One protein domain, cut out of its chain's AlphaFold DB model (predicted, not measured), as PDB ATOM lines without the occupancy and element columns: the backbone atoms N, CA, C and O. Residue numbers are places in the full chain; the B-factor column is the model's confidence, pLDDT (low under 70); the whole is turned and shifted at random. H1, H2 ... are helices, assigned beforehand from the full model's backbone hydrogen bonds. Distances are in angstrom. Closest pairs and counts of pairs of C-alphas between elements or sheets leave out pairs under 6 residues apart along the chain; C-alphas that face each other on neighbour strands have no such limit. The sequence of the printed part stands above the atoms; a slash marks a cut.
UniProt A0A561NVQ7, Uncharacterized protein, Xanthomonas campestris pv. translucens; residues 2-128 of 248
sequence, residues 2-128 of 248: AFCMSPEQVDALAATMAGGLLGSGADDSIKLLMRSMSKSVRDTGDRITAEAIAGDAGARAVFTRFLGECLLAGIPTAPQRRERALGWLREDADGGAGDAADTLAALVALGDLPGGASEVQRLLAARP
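What this domain is: This is residues 2 to 128 of the 248 residues of an uncharacterized protein of Xanthomonas campestris pv. translucens (UniProt A0A561NVQ7). Six helices are strung out in an elongated row of parts: a helical hairpin of H1 and H2 at one end, H3 and H4 crossing in the middle, and a shorter helical hairpin of H5 and H6 at the other end. The long H2 runs from the far end inward and makes a corner with H3. The printed part has 127 residues with six named helices, H1 to H6 in chain order, and no named strand; its class is all helix. The whole is loose, with a radius of gyration of the C-alphas of 17.5 A, and spans 56 by 32 by 22 A.

How they stand to each other: Begin with H1, residues 7 to 21, which touches H2, residues 28 to 53, with residues 31 to 42 of H2 alone; the closest C-alphas, of Ala 14 and Met 34, are 6.6 A apart. This hairpin runs opposite ways at a shallow tilt of 33 degrees, only just short of steep. Go on to H3, residues 57 to 72, whose residues 58 to 63 alone touch H2; the closest C-alphas, of Ala 52 and Arg 60, are 4.4 A apart, at a steep tilt of 57 degrees. Next find H4, residues 79 to 94, which touches H3 about perpendicular, but only just, at 71 degrees; the closest C-alphas, of Thr 64 and Ala 85, are 5.1 A apart. H5, residues 98 to 109, touches H4 at a steep tilt of 55 degrees, the closest C-alphas, of Ala 93 and Ala 101, being 4.8 A apart. H5 also touches H3, the same way at a shallow tilt of 29 degrees, with the C-alphas of Leu 72 and Leu 107 closest at 6.5 A. H6, residues 116 to 125, forms a hairpin with H5 at a shallow tilt of 13 degrees; the C-alphas of Ala 105 and Val 120 are closest at 4.7 A. Of the pairs that touch, three of six are at a shallow tilt: the packing is part aligned, part crossed. H2 and H4 are near each other, while H1 is apart from H3, H4, H5 and H6. In H1 to H6 every O i to N i+4 pair is within hydrogen-bond range.

Where its parts are: Find C-alpha 7 at (156.679, 98.486, 161.331), where H1 begins, 20.8 A long. H2 starts at C-alpha 28, (138.181, 92.130, 161.529), and is 37.3 A long. H3 is 22.2 A and H4 22.4 A long. H5 measures 16.1 A, and H6, 14.4 A, ends at C-alpha 125, (174.235, 132.267, 164.579).

The domain as a whole: The C-alphas of Gly 25 and Pro 128, the two farthest apart, are 57.3 A apart. The printed part has no cut and no long link. Look at the B-factor column: pLDDT is under 70 in residues 2 to 42 and 126 to 128, and the mean of the printed part is 76.1.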
ATOM      1  N   ALA A   2     152.701 107.367 160.691       52.91
ATOM      2  CA  ALA A   2     153.124 106.028 160.230       52.91
ATOM      3  C   ALA A   2     154.385 105.990 159.334       52.91
ATOM      4  O   ALA A   2     155.091 104.992 159.325       52.91
ATOM      5  N   PHE A   3     154.712 107.082 158.633       59.53
ATOM      6  CA  PHE A   3     155.961 107.220 157.865       59.53
ATOM      7  C   PHE A   3     157.223 107.194 158.751       59.53
ATOM      8  O   PHE A   3     158.294 106.771 158.322       59.53
ATOM      9  N   CYS A   4     157.089 107.652 159.997       61.44
ATOM     10  CA  CYS A   4     158.209 107.872 160.905       61.44
ATOM     11  C   CYS A   4     158.496 106.659 161.783       61.44
ATOM     12  O   CYS A   4     159.637 106.437 162.159       61.44
ATOM     13  N   MET A   5     157.474 105.861 162.065       60.00
ATOM     14  CA  MET A   5     157.526 104.744 162.999       60.00
ATOM     15  C   MET A   5     158.081 103.473 162.339       60.00
ATOM     16  O   MET A   5     157.939 103.267 161.130       60.00
ATOM     17  N   SER A   6     158.695 102.598 163.138       56.69
ATOM     18  CA  SER A   6     159.031 101.241 162.689       56.69
ATOM     19  C   SER A   6     157.754 100.436 162.384       56.69
ATOM     20  O   SER A   6     156.683 100.768 162.901       56.69
ATOM     21  N   PRO A   7     157.828  99.361 161.578       56.84
ATOM     22  CA  PRO A   7     156.679  98.486 161.331       56.84
ATOM     23  C   PRO A   7     156.001  98.016 162.626       56.84
ATOM     24  O   PRO A   7     154.786  98.124 162.750       56.84
ATOM     25  N   GLU A   8     156.795  97.632 163.626       57.69
ATOM     26  CA  GLU A   8     156.333  97.193 164.948       57.69
ATOM     27  C   GLU A   8     155.602  98.303 165.719       57.69
ATOM     28  O   GLU A   8     154.576  98.064 166.350       57.69
ATOM     29  N   GLN A   9     156.090  99.542 165.635       60.09
ATOM     30  CA  GLN A   9     155.475 100.705 166.276       60.09
ATOM     31  C   GLN A   9     154.157 101.103 165.606       60.09
ATOM     32  O   GLN A   9     153.209 101.495 166.288       60.09
ATOM     33  N   VAL A  10     154.077 100.987 164.278       58.66
ATOM     34  CA  VAL A  10     152.830 101.205 163.533       58.66
ATOM     35  C   VAL A  10     151.810 100.123 163.869       58.66
ATOM     36  O   VAL A  10     150.636 100.436 164.052       58.66
ATOM     37  N   ASP A  11     152.246  98.872 163.997       56.69
ATOM     38  CA  ASP A  11     151.365  97.758 164.337       56.69
ATOM     39  C   ASP A  11     150.875  97.859 165.794       56.69
ATOM     40  O   ASP A  11     149.691  97.642 166.056       56.69
ATOM     41  N   ALA A  12     151.727  98.304 166.725       58.88
ATOM     42  CA  ALA A  12     151.344  98.614 168.104       58.88
ATOM     43  C   ALA A  12     150.370  99.802 168.191       58.88
ATOM     44  O   ALA A  12     149.372  99.745 168.915       58.88
ATOM     45  N   LEU A  13     150.603 100.867 167.416       60.06
ATOM     46  CA  LEU A  13     149.691 102.010 167.335       60.06
ATOM     47  C   LEU A  13     148.345 101.606 166.716       60.06
ATOM     48  O   LEU A  13     147.295 101.994 167.224       60.06
ATOM     49  N   ALA A  14     148.359 100.796 165.656       56.81
ATOM     50  CA  ALA A  14     147.154 100.262 165.030       56.81
ATOM     51  C   ALA A  14     146.377  99.347 165.989       56.81
ATOM     52  O   ALA A  14     145.152  99.445 166.050       56.81
ATOM     53  N   ALA A  15     147.066  98.519 166.781       55.94
ATOM     54  CA  ALA A  15     146.453  97.692 167.819       55.94
ATOM     55  C   ALA A  15     145.832  98.541 168.942       55.94
ATOM     56  O   ALA A  15     144.716  98.263 169.380       55.94
ATOM     57  N   THR A  16     146.505  99.617 169.353       57.66
ATOM     58  CA  THR A  16     146.015 100.537 170.393       57.66
ATOM     59  C   THR A  16     144.808 101.344 169.908       57.66
ATOM     60  O   THR A  16     143.813 101.460 170.619       57.66
ATOM     61  N   MET A  17     144.846 101.856 168.673       54.84
ATOM     62  CA  MET A  17     143.711 102.555 168.063       54.84
ATOM     63  C   MET A  17     142.522 101.618 167.827       54.84
ATOM     64  O   MET A  17     141.387 102.010 168.089       54.84
ATOM     65  N   ALA A  18     142.767 100.376 167.399       52.47
ATOM     66  CA  ALA A  18     141.725  99.360 167.281       52.47
ATOM     67  C   ALA A  18     141.123  98.983 168.646       52.47
ATOM     68  O   ALA A  18     139.930  98.718 168.714       52.47
ATOM     69  N   GLY A  19     141.910  99.002 169.726       48.50
ATOM     70  CA  GLY A  19     141.415  98.778 171.089       48.50
ATOM     71  C   GLY A  19     140.662  99.971 171.691       48.50
ATOM     72  O   GLY A  19     139.742  99.770 172.479       48.50
ATOM     73  N   GLY A  20     141.026 101.205 171.320       46.50
ATOM     74  CA  GLY A  20     140.452 102.438 171.877       46.50
ATOM     75  C   GLY A  20     139.207 102.971 171.156       46.50
ATOM     76  O   GLY A  20     138.350 103.572 171.797       46.50
ATOM     77  N   LEU A  21     139.080 102.756 169.841       46.09
ATOM     78  CA  LEU A  21     137.900 103.177 169.063       46.09
ATOM     79  C   LEU A  21     136.762 102.146 169.079       46.09
ATOM     80  O   LEU A  21     135.635 102.478 168.721       46.09
ATOM     81  N   LEU A  22     137.052 100.899 169.449       46.34
ATOM     82  CA  LEU A  22     136.154  99.764 169.260       46.34
ATOM     83  C   LEU A  22     136.283  98.830 170.470       46.34
ATOM     84  O   LEU A  22     137.014  97.842 170.427       46.34
ATOM     85  N   GLY A  23     135.596  99.145 171.571       47.06
ATOM     86  CA  GLY A  23     135.527  98.232 172.715       47.06
ATOM     87  C   GLY A  23     135.165  96.813 172.257       47.06
ATOM     88  O   GLY A  23     134.198  96.661 171.524       47.06
ATOM     89  N   SER A  24     135.986  95.817 172.621       46.19
ATOM     90  CA  SER A  24     135.854  94.343 172.466       46.19
ATOM     91  C   SER A  24     135.233  93.726 171.187       46.19
ATOM     92  O   SER A  24     135.120  92.508 171.119       46.19
ATOM     93  N   GLY A  25     134.866  94.497 170.164       48.59
ATOM     94  CA  GLY A  25     134.053  94.048 169.026       48.59
ATOM     95  C   GLY A  25     134.450  94.692 167.699       48.59
ATOM     96  O   GLY A  25     133.613  94.868 166.821       48.59
ATOM     97  N   ALA A  26     135.717  95.089 167.558       48.97
ATOM     98  CA  ALA A  26     136.264  95.576 166.297       48.97
ATOM     99  C   ALA A  26     136.195  94.484 165.218       48.97
ATOM    100  O   ALA A  26     136.994  93.542 165.254       48.97
ATOM    101  N   ASP A  27     135.268  94.658 164.274       57.50
ATOM    102  CA  ASP A  27     135.098  93.862 163.059       57.50
ATOM    103  C   ASP A  27     136.455  93.694 162.352       57.50
ATOM    104  O   ASP A  27     137.189  94.672 162.144       57.50
ATOM    105  N   ASP A  28     136.840  92.458 162.033       61.25
ATOM    106  CA  ASP A  28     138.181  92.130 161.529       61.25
ATOM    107  C   ASP A  28     138.520  92.894 160.239       61.25
ATOM    108  O   ASP A  28     139.687  93.196 159.973       61.25
ATOM    109  N   SER A  29     137.493  93.331 159.513       55.81
ATOM    110  CA  SER A  29     137.559  94.211 158.349       55.81
ATOM    111  C   SER A  29     138.184  95.586 158.647       55.81
ATOM    112  O   SER A  29     138.972  96.092 157.844       55.81
ATOM    113  N   ILE A  30     137.916  96.188 159.815       55.19
ATOM    114  CA  ILE A  30     138.486  97.494 160.207       55.19
ATOM    115  C   ILE A  30     139.960  97.337 160.595       55.19
ATOM    116  O   ILE A  30     140.799  98.159 160.215       55.19
ATOM    117  N   LYS A  31     140.310  96.247 161.290       58.25
ATOM    118  CA  LYS A  31     141.715  95.912 161.580       58.25
ATOM    119  C   LYS A  31     142.492  95.666 160.285       58.25
ATOM    120  O   LYS A  31     143.627  96.129 160.160       58.25
ATOM    121  N   LEU A  32     141.885  94.974 159.318       62.75
ATOM    122  CA  LEU A  32     142.478  94.720 158.005       62.75
ATOM    123  C   LEU A  32     142.695  96.022 157.220       62.75
ATOM    124  O   LEU A  32     143.771  96.223 156.655       62.75
ATOM    125  N   LEU A  33     141.714  96.929 157.237       61.66
ATOM    126  CA  LEU A  33     141.813  98.245 156.605       61.66
ATOM    127  C   LEU A  33     142.945  99.078 157.218       61.66
ATOM    128  O   LEU A  33     143.782  99.598 156.484       61.66
ATOM    129  N   MET A  34     143.030  99.143 158.549       59.28
ATOM    130  CA  MET A  34     144.104  99.867 159.242       59.28
ATOM    131  C   MET A  34     145.483  99.279 158.924       59.28
ATOM    132  O   MET A  34     146.418 100.025 158.637       59.28
ATOM    133  N   ARG A  35     145.617  97.947 158.889       63.84
ATOM    134  CA  ARG A  35     146.862  97.274 158.473       63.84
ATOM    135  C   ARG A  35     147.226  97.572 157.015       63.84
ATOM    136  O   ARG A  35     148.397  97.803 156.719       63.84
ATOM    137  N   SER A  36     146.240  97.594 156.120       62.25
ATOM    138  CA  SER A  36     146.425  97.916 154.700       62.25
ATOM    139  C   SER A  36     146.868  99.370 154.493       62.25
ATOM    140  O   SER A  36     147.856  99.627 153.804       62.25
ATOM    141  N   MET A  37     146.220 100.322 155.172       60.91
ATOM    142  CA  MET A  37     146.617 101.735 155.161       60.91
ATOM    143  C   MET A  37     148.036 101.926 155.709       60.91
ATOM    144  O   MET A  37     148.847 102.618 155.095       60.91
ATOM    145  N   SER A  38     148.374 101.253 156.811       63.69
ATOM    146  CA  SER A  38     149.729 101.242 157.369       63.69
ATOM    147  C   SER A  38     150.764 100.698 156.384       63.69
ATOM    148  O   SER A  38     151.837 101.283 156.245       63.69
ATOM    149  N   LYS A  39     150.449  99.620 155.653       69.06
ATOM    150  CA  LYS A  39     151.326  99.083 154.605       69.06
ATOM    151  C   LYS A  39     151.526 100.079 153.463       69.06
ATOM    152  O   LYS A  39     152.665 100.371 153.127       69.06
ATOM    153  N   SER A  40     150.453 100.660 152.933       68.75
ATOM    154  CA  SER A  40     150.536 101.637 151.839       68.75
ATOM    155  C   SER A  40     151.378 102.868 152.205       68.75
ATOM    156  O   SER A  40     152.181 103.341 151.395       68.75
ATOM    157  N   VAL A  41     151.257 103.363 153.442       65.62
ATOM    158  CA  VAL A  41     152.085 104.475 153.935       65.62
ATOM    159  C   VAL A  41     153.558 104.072 154.051       65.62
ATOM    160  O   VAL A  41     154.428 104.881 153.727       65.62
ATOM    161  N   ARG A  42     153.852 102.831 154.464       66.50
ATOM    162  CA  ARG A  42     155.226 102.301 154.515       66.50
ATOM    163  C   ARG A  42     155.833 102.169 153.124       66.50
ATOM    164  O   ARG A  42     156.894 102.737 152.904       66.50
ATOM    165  N   ASP A  43     155.125 101.540 152.191       75.38
ATOM    166  CA  ASP A  43     155.595 101.346 150.814       75.38
ATOM    167  C   ASP A  43     155.865 102.704 150.137       75.38
ATOM    168  O   ASP A  43     156.870 102.894 149.450       75.38
ATOM    169  N   THR A  44     155.008 103.696 150.403       73.38
ATOM    170  CA  THR A  44     155.223 105.078 149.949       73.38
ATOM    171  C   THR A  44     156.479 105.688 150.573       73.38
ATOM    172  O   THR A  44     157.229 106.379 149.884       73.38
ATOM    173  N   GLY A  45     156.723 105.438 151.861       71.62
ATOM    174  CA  GLY A  45     157.912 105.926 152.549       71.62
ATOM    175  C   GLY A  45     159.207 105.283 152.083       71.62
ATOM    176  O   GLY A  45     160.192 105.994 151.878       71.62
ATOM    177  N   ASP A  46     159.202 103.978 151.839       77.31
ATOM    178  CA  ASP A  46     160.352 103.263 151.286       77.31
ATOM    179  C   ASP A  46     160.665 103.731 149.865       77.31
ATOM    180  O   ASP A  46     161.830 103.977 149.551       77.31
ATOM    181  N   ARG A  47     159.638 103.974 149.041       81.62
ATOM    182  CA  ARG A  47     159.812 104.548 147.700       81.62
ATOM    183  C   ARG A  47     160.449 105.940 147.745       81.62
ATOM    184  O   ARG A  47     161.459 106.150 147.085       81.62
ATOM    185  N   ILE A  48     159.910 106.865 148.548       78.44
ATOM    186  CA  ILE A  48     160.478 108.222 148.697       78.44
ATOM    187  C   ILE A  48     161.918 108.148 149.217       78.44
ATOM    188  O   ILE A  48     162.787 108.890 148.769       78.44
ATOM    189  N   THR A  49     162.195 107.224 150.138       77.81
ATOM    190  CA  THR A  49     163.552 107.011 150.653       77.81
ATOM    191  C   THR A  49     164.493 106.526 149.549       77.81
ATOM    192  O   THR A  49     165.605 107.036 149.436       77.81
ATOM    193  N   ALA A  50     164.060 105.573 148.723       82.88
ATOM    194  CA  ALA A  50     164.847 105.061 147.604       82.88
ATOM    195  C   ALA A  50     165.120 106.145 146.546       82.88
ATOM    196  O   ALA A  50     166.258 106.284 146.107       82.88
ATOM    197  N   GLU A  51     164.114 106.950 146.198       84.50
ATOM    198  CA  GLU A  51     164.244 108.083 145.268       84.50
ATOM    199  C   GLU A  51     165.224 109.139 145.800       84.50
ATOM    200  O   GLU A  51     166.107 109.591 145.072       84.50
ATOM    201  N   ALA A  52     165.144 109.463 147.093       84.00
ATOM    202  CA  ALA A  52     166.069 110.395 147.731       84.00
ATOM    203  C   ALA A  52     167.519 109.871 147.731       84.00
ATOM    204  O   ALA A  52     168.450 110.629 147.474       84.00
ATOM    205  N   ILE A  53     167.723 108.568 147.975       82.19
ATOM    206  CA  ILE A  53     169.051 107.925 147.886       82.19
ATOM    207  C   ILE A  53     169.575 107.939 146.447       82.19
ATOM    208  O   ILE A  53     170.773 108.111 146.238       82.19
ATOM    209  N   ALA A  54     168.689 107.777 145.465       87.06
ATOM    210  CA  ALA A  54     169.029 107.837 144.048       87.06
ATOM    211  C   ALA A  54     169.362 109.262 143.556       87.06
ATOM    212  O   ALA A  54     169.733 109.427 142.396       87.06
ATOM    213  N   GLY A  55     169.265 110.276 144.424       83.50
ATOM    214  CA  GLY A  55     169.639 111.658 144.125       83.50
ATOM    215  C   GLY A  55     168.474 112.565 143.729       83.50
ATOM    216  O   GLY A  55     168.718 113.693 143.302       83.50
ATOM    217  N   ASP A  56     167.219 112.125 143.875       88.88
ATOM    218  CA  ASP A  56     166.070 113.000 143.635       88.88
ATOM    219  C   ASP A  56     165.970 114.075 144.732       88.88
ATOM    220  O   ASP A  56     165.714 113.794 145.909       88.88
ATOM    221  N   ALA A  57     166.181 115.333 144.339       83.50
ATOM    222  CA  ALA A  57     166.190 116.470 145.255       83.50
ATOM    223  C   ALA A  57     164.816 116.723 145.902       83.50
ATOM    224  O   ALA A  57     164.746 117.134 147.063       83.50
ATOM    225  N   GLY A  58     163.722 116.452 145.182       79.81
ATOM    226  CA  GLY A  58     162.365 116.600 145.703       79.81
ATOM    227  C   GLY A  58     162.060 115.557 146.776       79.81
ATOM    228  O   GLY A  58     161.569 115.894 147.854       79.81
ATOM    229  N   ALA A  59     162.423 114.301 146.526       80.75
ATOM    230  CA  ALA A  59     162.297 113.206 147.471       80.75
ATOM    231  C   ALA A  59     163.183 113.423 148.706       80.75
ATOM    232  O   ALA A  59     162.705 113.211 149.823       80.75
ATOM    233  N   ARG A  60     164.423 113.919 148.538       85.06
ATOM    234  CA  ARG A  60     165.294 114.331 149.657       85.06
ATOM    235  C   ARG A  60     164.616 115.393 150.514       85.06
ATOM    236  O   ARG A  60     164.501 115.184 151.716       85.06
ATOM    237  N   ALA A  61     164.124 116.477 149.912       81.62
ATOM    238  CA  ALA A  61     163.473 117.566 150.643       81.62
ATOM    239  C   ALA A  61     162.213 117.100 151.393       81.62
ATOM    240  O   ALA A  61     161.963 117.493 152.533       81.62
ATOM    241  N   VAL A  62     161.418 116.223 150.774       79.81
ATOM    242  CA  VAL A  62     160.244 115.612 151.413       79.81
ATOM    243  C   VAL A  62     160.668 114.734 152.593       79.81
ATOM    244  O   VAL A  62     160.086 114.836 153.674       79.81
ATOM    245  N   PHE A  63     161.685 113.895 152.406       82.44
ATOM    246  CA  PHE A  63     162.188 112.984 153.430       82.44
ATOM    247  C   PHE A  63     162.789 113.727 154.629       82.44
ATOM    248  O   PHE A  63     162.422 113.425 155.768       82.44
ATOM    249  N   THR A  64     163.669 114.708 154.393       84.56
ATOM    250  CA  THR A  64     164.294 115.507 155.459       84.56
ATOM    251  C   THR A  64     163.255 116.287 156.241       84.56
ATOM    252  O   THR A  64     163.276 116.245 157.471       84.56
ATOM    253  N   ARG A  65     162.294 116.914 155.549       83.06
ATOM    254  CA  ARG A  65     161.193 117.625 156.201       83.06
ATOM    255  C   ARG A  65     160.379 116.687 157.088       83.06
ATOM    256  O   ARG A  65     160.293 116.920 158.286       83.06
ATOM    257  N   PHE A  66     159.818 115.608 156.538       78.94
ATOM    258  CA  PHE A  66     158.926 114.734 157.310       78.94
ATOM    259  C   PHE A  66     159.619 114.051 158.491       78.94
ATOM    260  O   PHE A  66     159.018 113.916 159.559       78.94
ATOM    261  N   LEU A  67     160.874 113.624 158.336       84.38
ATOM    262  CA  LEU A  67     161.601 113.027 159.454       84.38
ATOM    263  C   LEU A  67     162.054 114.066 160.476       84.38
ATOM    264  O   LEU A  67     161.957 113.784 161.668       84.38
ATOM    265  N   GLY A  68     162.457 115.264 160.049       86.94
ATOM    266  CA  GLY A  68     162.720 116.385 160.954       86.94
ATOM    267  C   GLY A  68     161.496 116.721 161.808       86.94
ATOM    268  O   GLY A  68     161.595 116.783 163.032       86.94
ATOM    269  N   GLU A  69     160.317 116.825 161.190       86.31
ATOM    270  CA  GLU A  69     159.049 117.066 161.890       86.31
ATOM    271  C   GLU A  69     158.740 115.974 162.927       86.31
ATOM    272  O   GLU A  69     158.343 116.282 164.052       86.31
ATOM    273  N   CYS A  70     158.977 114.706 162.585       85.56
ATOM    274  CA  CYS A  70     158.764 113.593 163.506       85.56
ATOM    275  C   CYS A  70     159.745 113.576 164.680       85.56
ATOM    276  O   CYS A  70     159.322 113.321 165.808       85.56
ATOM    277  N   LEU A  71     161.020 113.888 164.442       88.75
ATOM    278  CA  LEU A  71     162.014 114.018 165.507       88.75
ATOM    279  C   LEU A  71     161.646 115.166 166.460       88.75
ATOM    280  O   LEU A  71     161.627 114.984 167.678       88.75
ATOM    281  N   LEU A  72     161.253 116.322 165.920       89.69
ATOM    282  CA  LEU A  72     160.801 117.466 166.719       89.69
ATOM    283  C   LEU A  72     159.550 117.135 167.539       89.69
ATOM    284  O   LEU A  72     159.457 117.517 168.706       89.69
ATOM    285  N   ALA A  73     158.624 116.365 166.966       85.00
ATOM    286  CA  ALA A  73     157.428 115.881 167.647       85.00
ATOM    287  C   ALA A  73     157.701 114.776 168.689       85.00
ATOM    288  O   ALA A  73     156.768 114.353 169.372       85.00
ATOM    289  N   GLY A  74     158.945 114.295 168.818       83.69
ATOM    290  CA  GLY A  74     159.307 113.206 169.729       83.69
ATOM    291  C   GLY A  74     158.777 111.841 169.287       83.69
ATOM    292  O   GLY A  74     158.629 110.937 170.109       83.69
ATOM    293  N   ILE A  75     158.454 111.678 168.000       81.31
ATOM    294  CA  ILE A  75     158.034 110.389 167.455       81.31
ATOM    295  C   ILE A  75     159.274 109.527 167.223       81.31
ATOM    296  O   ILE A  75     160.184 109.956 166.510       81.31
ATOM    297  N   PRO A  76     159.311 108.297 167.763       77.00
ATOM    298  CA  PRO A  76     160.391 107.368 167.490       77.00
ATOM    299  C   PRO A  76     160.560 107.113 165.990       77.00
ATOM    300  O   PRO A  76     159.598 106.808 165.284       77.00
ATOM    301  N   THR A  77     161.804 107.206 165.527       77.31
ATOM    302  CA  THR A  77     162.193 106.967 164.136       77.31
ATOM    303  C   THR A  77     163.158 105.800 164.027       77.31
ATOM    304  O   THR A  77     164.063 105.683 164.853       77.31
ATOM    305  N   ALA A  78     163.031 104.981 162.980       78.94
ATOM    306  CA  ALA A  78     163.995 103.915 162.705       78.94
ATOM    307  C   ALA A  78     165.436 104.479 162.612       78.94
ATOM    308  O   ALA A  78     165.637 105.454 161.876       78.94
ATOM    309  N   PRO A  79     166.442 103.882 163.287       81.50
ATOM    310  CA  PRO A  79     167.783 104.469 163.410       81.50
ATOM    311  C   PRO A  79     168.440 104.837 162.073       81.50
ATOM    312  O   PRO A  79     168.974 105.925 161.915       81.50
ATOM    313  N   GLN A  80     168.327 103.970 161.066       79.31
ATOM    314  CA  GLN A  80     168.931 104.202 159.749       79.31
ATOM    315  C   GLN A  80     168.308 105.401 159.018       79.31
ATOM    316  O   GLN A  80     169.012 106.184 158.381       79.31
ATOM    317  N   ARG A  81     166.982 105.568 159.123       79.88
ATOM    318  CA  ARG A  81     166.268 106.710 158.531       79.88
ATOM    319  C   ARG A  81     166.590 107.998 159.282       79.88
ATOM    320  O   ARG A  81     166.787 109.029 158.645       79.88
ATOM    321  N   ARG A  82     166.692 107.914 160.614       86.62
ATOM    322  CA  ARG A  82     167.117 109.018 161.483       86.62
ATOM    323  C   ARG A  82     168.487 109.541 161.073       86.62
ATOM    324  O   ARG A  82     168.592 110.713 160.741       86.62
ATOM    325  N   GLU A  83     169.504 108.683 161.041       88.94
ATOM    326  CA  GLU A  83     170.874 109.110 160.726       88.94
ATOM    327  C   GLU A  83     170.982 109.724 159.331       88.94
ATOM    328  O   GLU A  83     171.652 110.738 159.149       88.94
ATOM    329  N   ARG A  84     170.255 109.178 158.349       87.75
ATOM    330  CA  ARG A  84     170.224 109.749 157.000       87.75
ATOM    331  C   ARG A  84     169.572 111.130 156.961       87.75
ATOM    332  O   ARG A  84     170.131 112.039 156.358       87.75
ATOM    333  N   ALA A  85     168.424 111.299 157.619       88.31
ATOM    334  CA  ALA A  85     167.765 112.599 157.703       88.31
ATOM    335  C   ALA A  85     168.646 113.630 158.418       88.31
ATOM    336  O   ALA A  85     168.750 114.761 157.957       88.31
ATOM    337  N   LEU A  86     169.323 113.229 159.499       92.69
ATOM    338  CA  LEU A  86     170.264 114.086 160.219       92.69
ATOM    339  C   LEU A  86     171.480 114.459 159.366       92.69
ATOM    340  O   LEU A  86     171.921 115.602 159.429       92.69
ATOM    341  N   GLY A  87     172.013 113.531 158.568       92.50
ATOM    342  CA  GLY A  87     173.089 113.815 157.614       92.50
ATOM    343  C   GLY A  87     172.696 114.908 156.622       92.50
ATOM    344  O   GLY A  87     173.373 115.927 156.531       92.50
ATOM    345  N   TRP A  88     171.548 114.753 155.963       92.25
ATOM    346  CA  TRP A  88     171.065 115.751 155.006       92.25
ATOM    347  C   TRP A  88     170.665 117.076 155.651       92.25
ATOM    348  O   TRP A  88     170.961 118.118 155.086       92.25
ATOM    349  N   LEU A  89     170.064 117.067 156.844       92.50
ATOM    350  CA  LEU A  89     169.787 118.307 157.579       92.50
ATOM    351  C   LEU A  89     171.075 119.080 157.892       92.50
ATOM    352  O   LEU A  89     171.062 120.306 157.841       92.50
ATOM    353  N   ARG A  90     172.180 118.390 158.207       93.50
ATOM    354  CA  ARG A  90     173.485 119.039 158.425       93.50
ATOM    355  C   ARG A  90     174.022 119.638 157.133       93.50
ATOM    356  O   ARG A  90     174.360 120.812 157.131       93.50
ATOM    357  N   GLU A  91     174.013 118.876 156.040       92.25
ATOM    358  CA  GLU A  91     174.408 119.384 154.718       92.25
ATOM    359  C   GLU A  91     173.578 120.611 154.301       92.25
ATOM    360  O   GLU A  91     174.130 121.603 153.831       92.25
ATOM    361  N   ASP A  92     172.257 120.561 154.498       89.31
ATOM    362  CA  ASP A  92     171.347 121.657 154.165       89.31
ATOM    363  C   ASP A  92     171.634 122.886 155.047       89.31
ATOM    364  O   ASP A  92     171.679 124.010 154.546       89.31
ATOM    365  N   ALA A  93     171.865 122.690 156.351       89.44
ATOM    366  CA  ALA A  93     172.210 123.767 157.282       89.44
ATOM    367  C   ALA A  93     173.568 124.407 156.952       89.44
ATOM    368  O   ALA A  93     173.667 125.634 156.939       89.44
ATOM    369  N   ASP A  94     174.580 123.601 156.623       89.12
ATOM    370  CA  ASP A  94     175.899 124.071 156.181       89.12
ATOM    371  C   ASP A  94     175.807 124.815 154.834       89.12
ATOM    372  O   ASP A  94     176.539 125.774 154.593       89.12
ATOM    373  N   GLY A  95     174.850 124.429 153.980       86.31
ATOM    374  CA  GLY A  95     174.469 125.140 152.758       86.31
ATOM    375  C   GLY A  95     173.633 126.410 152.981       86.31
ATOM    376  O   GLY A  95     173.242 127.055 152.007       86.31
ATOM    377  N   GLY A  96     173.348 126.785 154.233       83.75
ATOM    378  CA  GLY A  96     172.617 128.005 154.593       83.75
ATOM    379  C   GLY A  96     171.093 127.857 154.676       83.75
ATOM    380  O   GLY A  96     170.384 128.861 154.777       83.75
ATOM    381  N   ALA A  97     170.551 126.635 154.651       85.75
ATOM    382  CA  ALA A  97     169.117 126.413 154.811       85.75
ATOM    383  C   ALA A  97     168.680 126.674 156.264       85.75
ATOM    384  O   ALA A  97     168.825 125.835 157.157       85.75
ATOM    385  N   GLY A  98     168.085 127.845 156.496       84.38
ATOM    386  CA  GLY A  98     167.689 128.293 157.833       84.38
ATOM    387  C   GLY A  98     166.697 127.375 158.558       84.38
ATOM    388  O   GLY A  98     166.743 127.314 159.784       84.38
ATOM    389  N   ASP A  99     165.819 126.662 157.844       84.12
ATOM    390  CA  ASP A  99     164.886 125.690 158.443       84.12
ATOM    391  C   ASP A  99     165.590 124.409 158.921       84.12
ATOM    392  O   ASP A  99     165.196 123.813 159.930       84.12
ATOM    393  N   ALA A 100     166.651 123.990 158.225       88.50
ATOM    394  CA  ALA A 100     167.454 122.843 158.629       88.50
ATOM    395  C   ALA A 100     168.267 123.173 159.889       88.50
ATOM    396  O   ALA A 100     168.257 122.397 160.847       88.50
ATOM    397  N   ALA A 101     168.868 124.368 159.932       90.81
ATOM    398  CA  ALA A 101     169.558 124.881 161.114       90.81
ATOM    399  C   ALA A 101     168.621 124.989 162.331       90.81
ATOM    400  O   ALA A 101     168.972 124.527 163.414       90.81
ATOM    401  N   ASP A 102     167.401 125.504 162.142       89.31
ATOM    402  CA  ASP A 102     166.354 125.551 163.176       89.31
ATOM    403  C   ASP A 102     166.003 124.172 163.726       89.31
ATOM    404  O   ASP A 102     165.895 123.977 164.937       89.31
ATOM    405  N   THR A 103     165.811 123.212 162.820       91.00
ATOM    406  CA  THR A 103     165.448 121.840 163.178       91.00
ATOM    407  C   THR A 103     166.560 121.193 163.997       91.00
ATOM    408  O   THR A 103     166.289 120.625 165.054       91.00
ATOM    409  N   LEU A 104     167.816 121.316 163.558       93.62
ATOM    410  CA  LEU A 104     168.969 120.798 164.295       93.62
ATOM    411  C   LEU A 104     169.134 121.492 165.651       93.62
ATOM    412  O   LEU A 104     169.309 120.806 166.657       93.62
ATOM    413  N   ALA A 105     169.019 122.821 165.703       93.06
ATOM    414  CA  ALA A 105     169.147 123.589 166.939       93.06
ATOM    415  C   ALA A 105     168.077 123.183 167.963       93.06
ATOM    416  O   ALA A 105     168.391 122.977 169.134       93.06
ATOM    417  N   ALA A 106     166.832 122.987 167.523       92.62
ATOM    418  CA  ALA A 106     165.757 122.495 168.378       92.62
ATOM    419  C   ALA A 106     166.030 121.077 168.897       92.62
ATOM    420  O   ALA A 106     165.838 120.823 170.083       92.62
ATOM    421  N   LEU A 107     166.537 120.167 168.061       93.25
ATOM    422  CA  LEU A 107     166.891 118.812 168.502       93.25
ATOM    423  C   LEU A 107     168.053 118.800 169.508       93.25
ATOM    424  O   LEU A 107     168.007 118.045 170.479       93.25
ATOM    425  N   VAL A 108     169.066 119.652 169.328       94.19
ATOM    426  CA  VAL A 108     170.153 119.819 170.311       94.19
ATOM    427  C   VAL A 108     169.613 120.412 171.615       94.19
ATOM    428  O   VAL A 108     169.923 119.908 172.692       94.19
ATOM    429  N   ALA A 109     168.765 121.442 171.537       91.50
ATOM    430  CA  ALA A 109     168.165 122.085 172.706       91.50
ATOM    431  C   ALA A 109     167.299 121.116 173.532       91.50
ATOM    432  O   ALA A 109     167.277 121.205 174.757       91.50
ATOM    433  N   LEU A 110     166.623 120.175 172.869       89.94
ATOM    434  CA  LEU A 110     165.806 119.132 173.499       89.94
ATOM    435  C   LEU A 110     166.639 117.953 174.038       89.94
ATOM    436  O   LEU A 110     166.085 117.067 174.684       89.94
ATOM    437  N   GLY A 111     167.952 117.931 173.783       90.44
ATOM    438  CA  GLY A 111     168.857 116.854 174.193       90.44
ATOM    439  C   GLY A 111     168.820 115.612 173.295       90.44
ATOM    440  O   GLY A 111     169.430 114.600 173.631       90.44
ATOM    441  N   ASP A 112     168.143 115.675 172.145       89.88
ATOM    442  CA  ASP A 112     168.072 114.570 171.180       89.88
ATOM    443  C   ASP A 112     169.349 114.432 170.338       89.88
ATOM    444  O   ASP A 112     169.571 113.395 169.703       89.88
ATOM    445  N   LEU A 113     170.168 115.486 170.306       92.25
ATOM    446  CA  LEU A 113     171.469 115.540 169.651       92.25
ATOM    447  C   LEU A 113     172.527 116.103 170.615       92.25
ATOM    448  O   LEU A 113     172.210 116.954 171.448       92.25
ATOM    449  N   PRO A 114     173.791 115.657 170.502       90.94
ATOM    450  CA  PRO A 114     174.881 116.197 171.305       90.94
ATOM    451  C   PRO A 114     175.218 117.639 170.894       90.94
ATOM    452  O   PRO A 114     174.913 118.064 169.784       90.94
ATOM    453  N   GLY A 115     175.906 118.367 171.780       88.00
ATOM    454  CA  GLY A 115     176.472 119.694 171.489       88.00
ATOM    455  C   GLY A 115     176.074 120.790 172.482       88.00
ATOM    456  O   GLY A 115     176.810 121.762 172.644       88.00
ATOM    457  N   GLY A 116     174.960 120.615 173.198       88.12
ATOM    458  CA  GLY A 116     174.516 121.541 174.242       88.12
ATOM    459  C   GLY A 116     174.286 122.975 173.742       88.12
ATOM    460  O   GLY A 116     174.094 123.220 172.553       88.12
ATOM    461  N   ALA A 117     174.306 123.941 174.664       85.06
ATOM    462  CA  ALA A 117     173.968 125.338 174.371       85.06
ATOM    463  C   ALA A 117     174.896 125.999 173.332       85.06
ATOM    464  O   ALA A 117     174.429 126.784 172.511       85.06
ATOM    465  N   SER A 118     176.187 125.655 173.320       87.25
ATOM    466  CA  SER A 118     177.151 126.193 172.349       87.25
ATOM    467  C   SER A 118     176.824 125.790 170.914       87.25
ATOM    468  O   SER A 118     176.967 126.592 169.995       87.25
ATOM    469  N   GLU A 119     176.353 124.559 170.713       90.12
ATOM    470  CA  GLU A 119     175.975 124.078 169.386       90.12
ATOM    471  C   GLU A 119     174.653 124.695 168.920       90.12
ATOM    472  O   GLU A 119     174.533 125.082 167.759       90.12
ATOM    473  N   VAL A 120     173.691 124.880 169.835       89.38
ATOM    474  CA  VAL A 120     172.467 125.653 169.555       89.38
ATOM    475  C   VAL A 120     172.829 127.059 169.082       89.38
ATOM    476  O   VAL A 120     172.342 127.501 168.043       89.38
ATOM    477  N   GLN A 121     173.723 127.741 169.802       86.44
ATOM    478  CA  GLN A 121     174.163 129.083 169.433       86.44
ATOM    479  C   GLN A 121     174.850 129.093 168.065       86.44
ATOM    480  O   GLN A 121     174.527 129.940 167.240       86.44
ATOM    481  N   ARG A 122     175.742 128.136 167.782       88.69
ATOM    482  CA  ARG A 122     176.417 128.024 166.478       88.69
ATOM    483  C   ARG A 122     175.419 127.861 165.328       88.69
ATOM    484  O   ARG A 122     175.519 128.570 164.328       88.69
ATOM    485  N   LEU A 123     174.461 126.945 165.474       89.94
ATOM    486  CA  LEU A 123     173.445 126.661 164.455       89.94
ATOM    487  C   LEU A 123     172.533 127.870 164.207       89.94
ATOM    488  O   LEU A 123     172.195 128.160 163.061       89.94
ATOM    489  N   LEU A 124     172.165 128.605 165.260       86.12
ATOM    490  CA  LEU A 124     171.315 129.792 165.138       86.12
ATOM    491  C   LEU A 124     172.086 131.045 164.692       86.12
ATOM    492  O   LEU A 124     171.507 131.896 164.021       86.12
ATOM    493  N   ALA A 125     173.378 131.156 165.003       80.25
ATOM    494  CA  ALA A 125     174.235 132.267 164.579       80.25
ATOM    495  C   ALA A 125     174.571 132.225 163.081       80.25
ATOM    496  O   ALA A 125     174.860 133.260 162.488       80.25
ATOM    497  N   ALA A 126     174.480 131.053 162.444       68.88
ATOM    498  CA  ALA A 126     174.599 130.912 160.992       68.88
ATOM    499  C   ALA A 126     173.436 131.574 160.218       68.88
ATOM    500  O   ALA A 126     173.420 131.573 158.986       68.88
ATOM    501  N   ARG A 127     172.450 132.149 160.920       64.44
ATOM    502  CA  ARG A 127     171.348 132.892 160.311       64.44
ATOM    503  C   ARG A 127     171.759 134.322 159.968       64.44
ATOM    504  O   ARG A 127     172.498 134.951 160.725       64.44
ATOM    505  N   PRO A 128     171.211 134.902 158.888       55.22
ATOM    506  CA  PRO A 128     171.275 136.344 158.709       55.22
ATOM    507  C   PRO A 128     170.591 137.021 159.908       55.22
ATOM    508  O   PRO A 128     169.401 136.815 160.153       55.22
TER     509      PRO A 128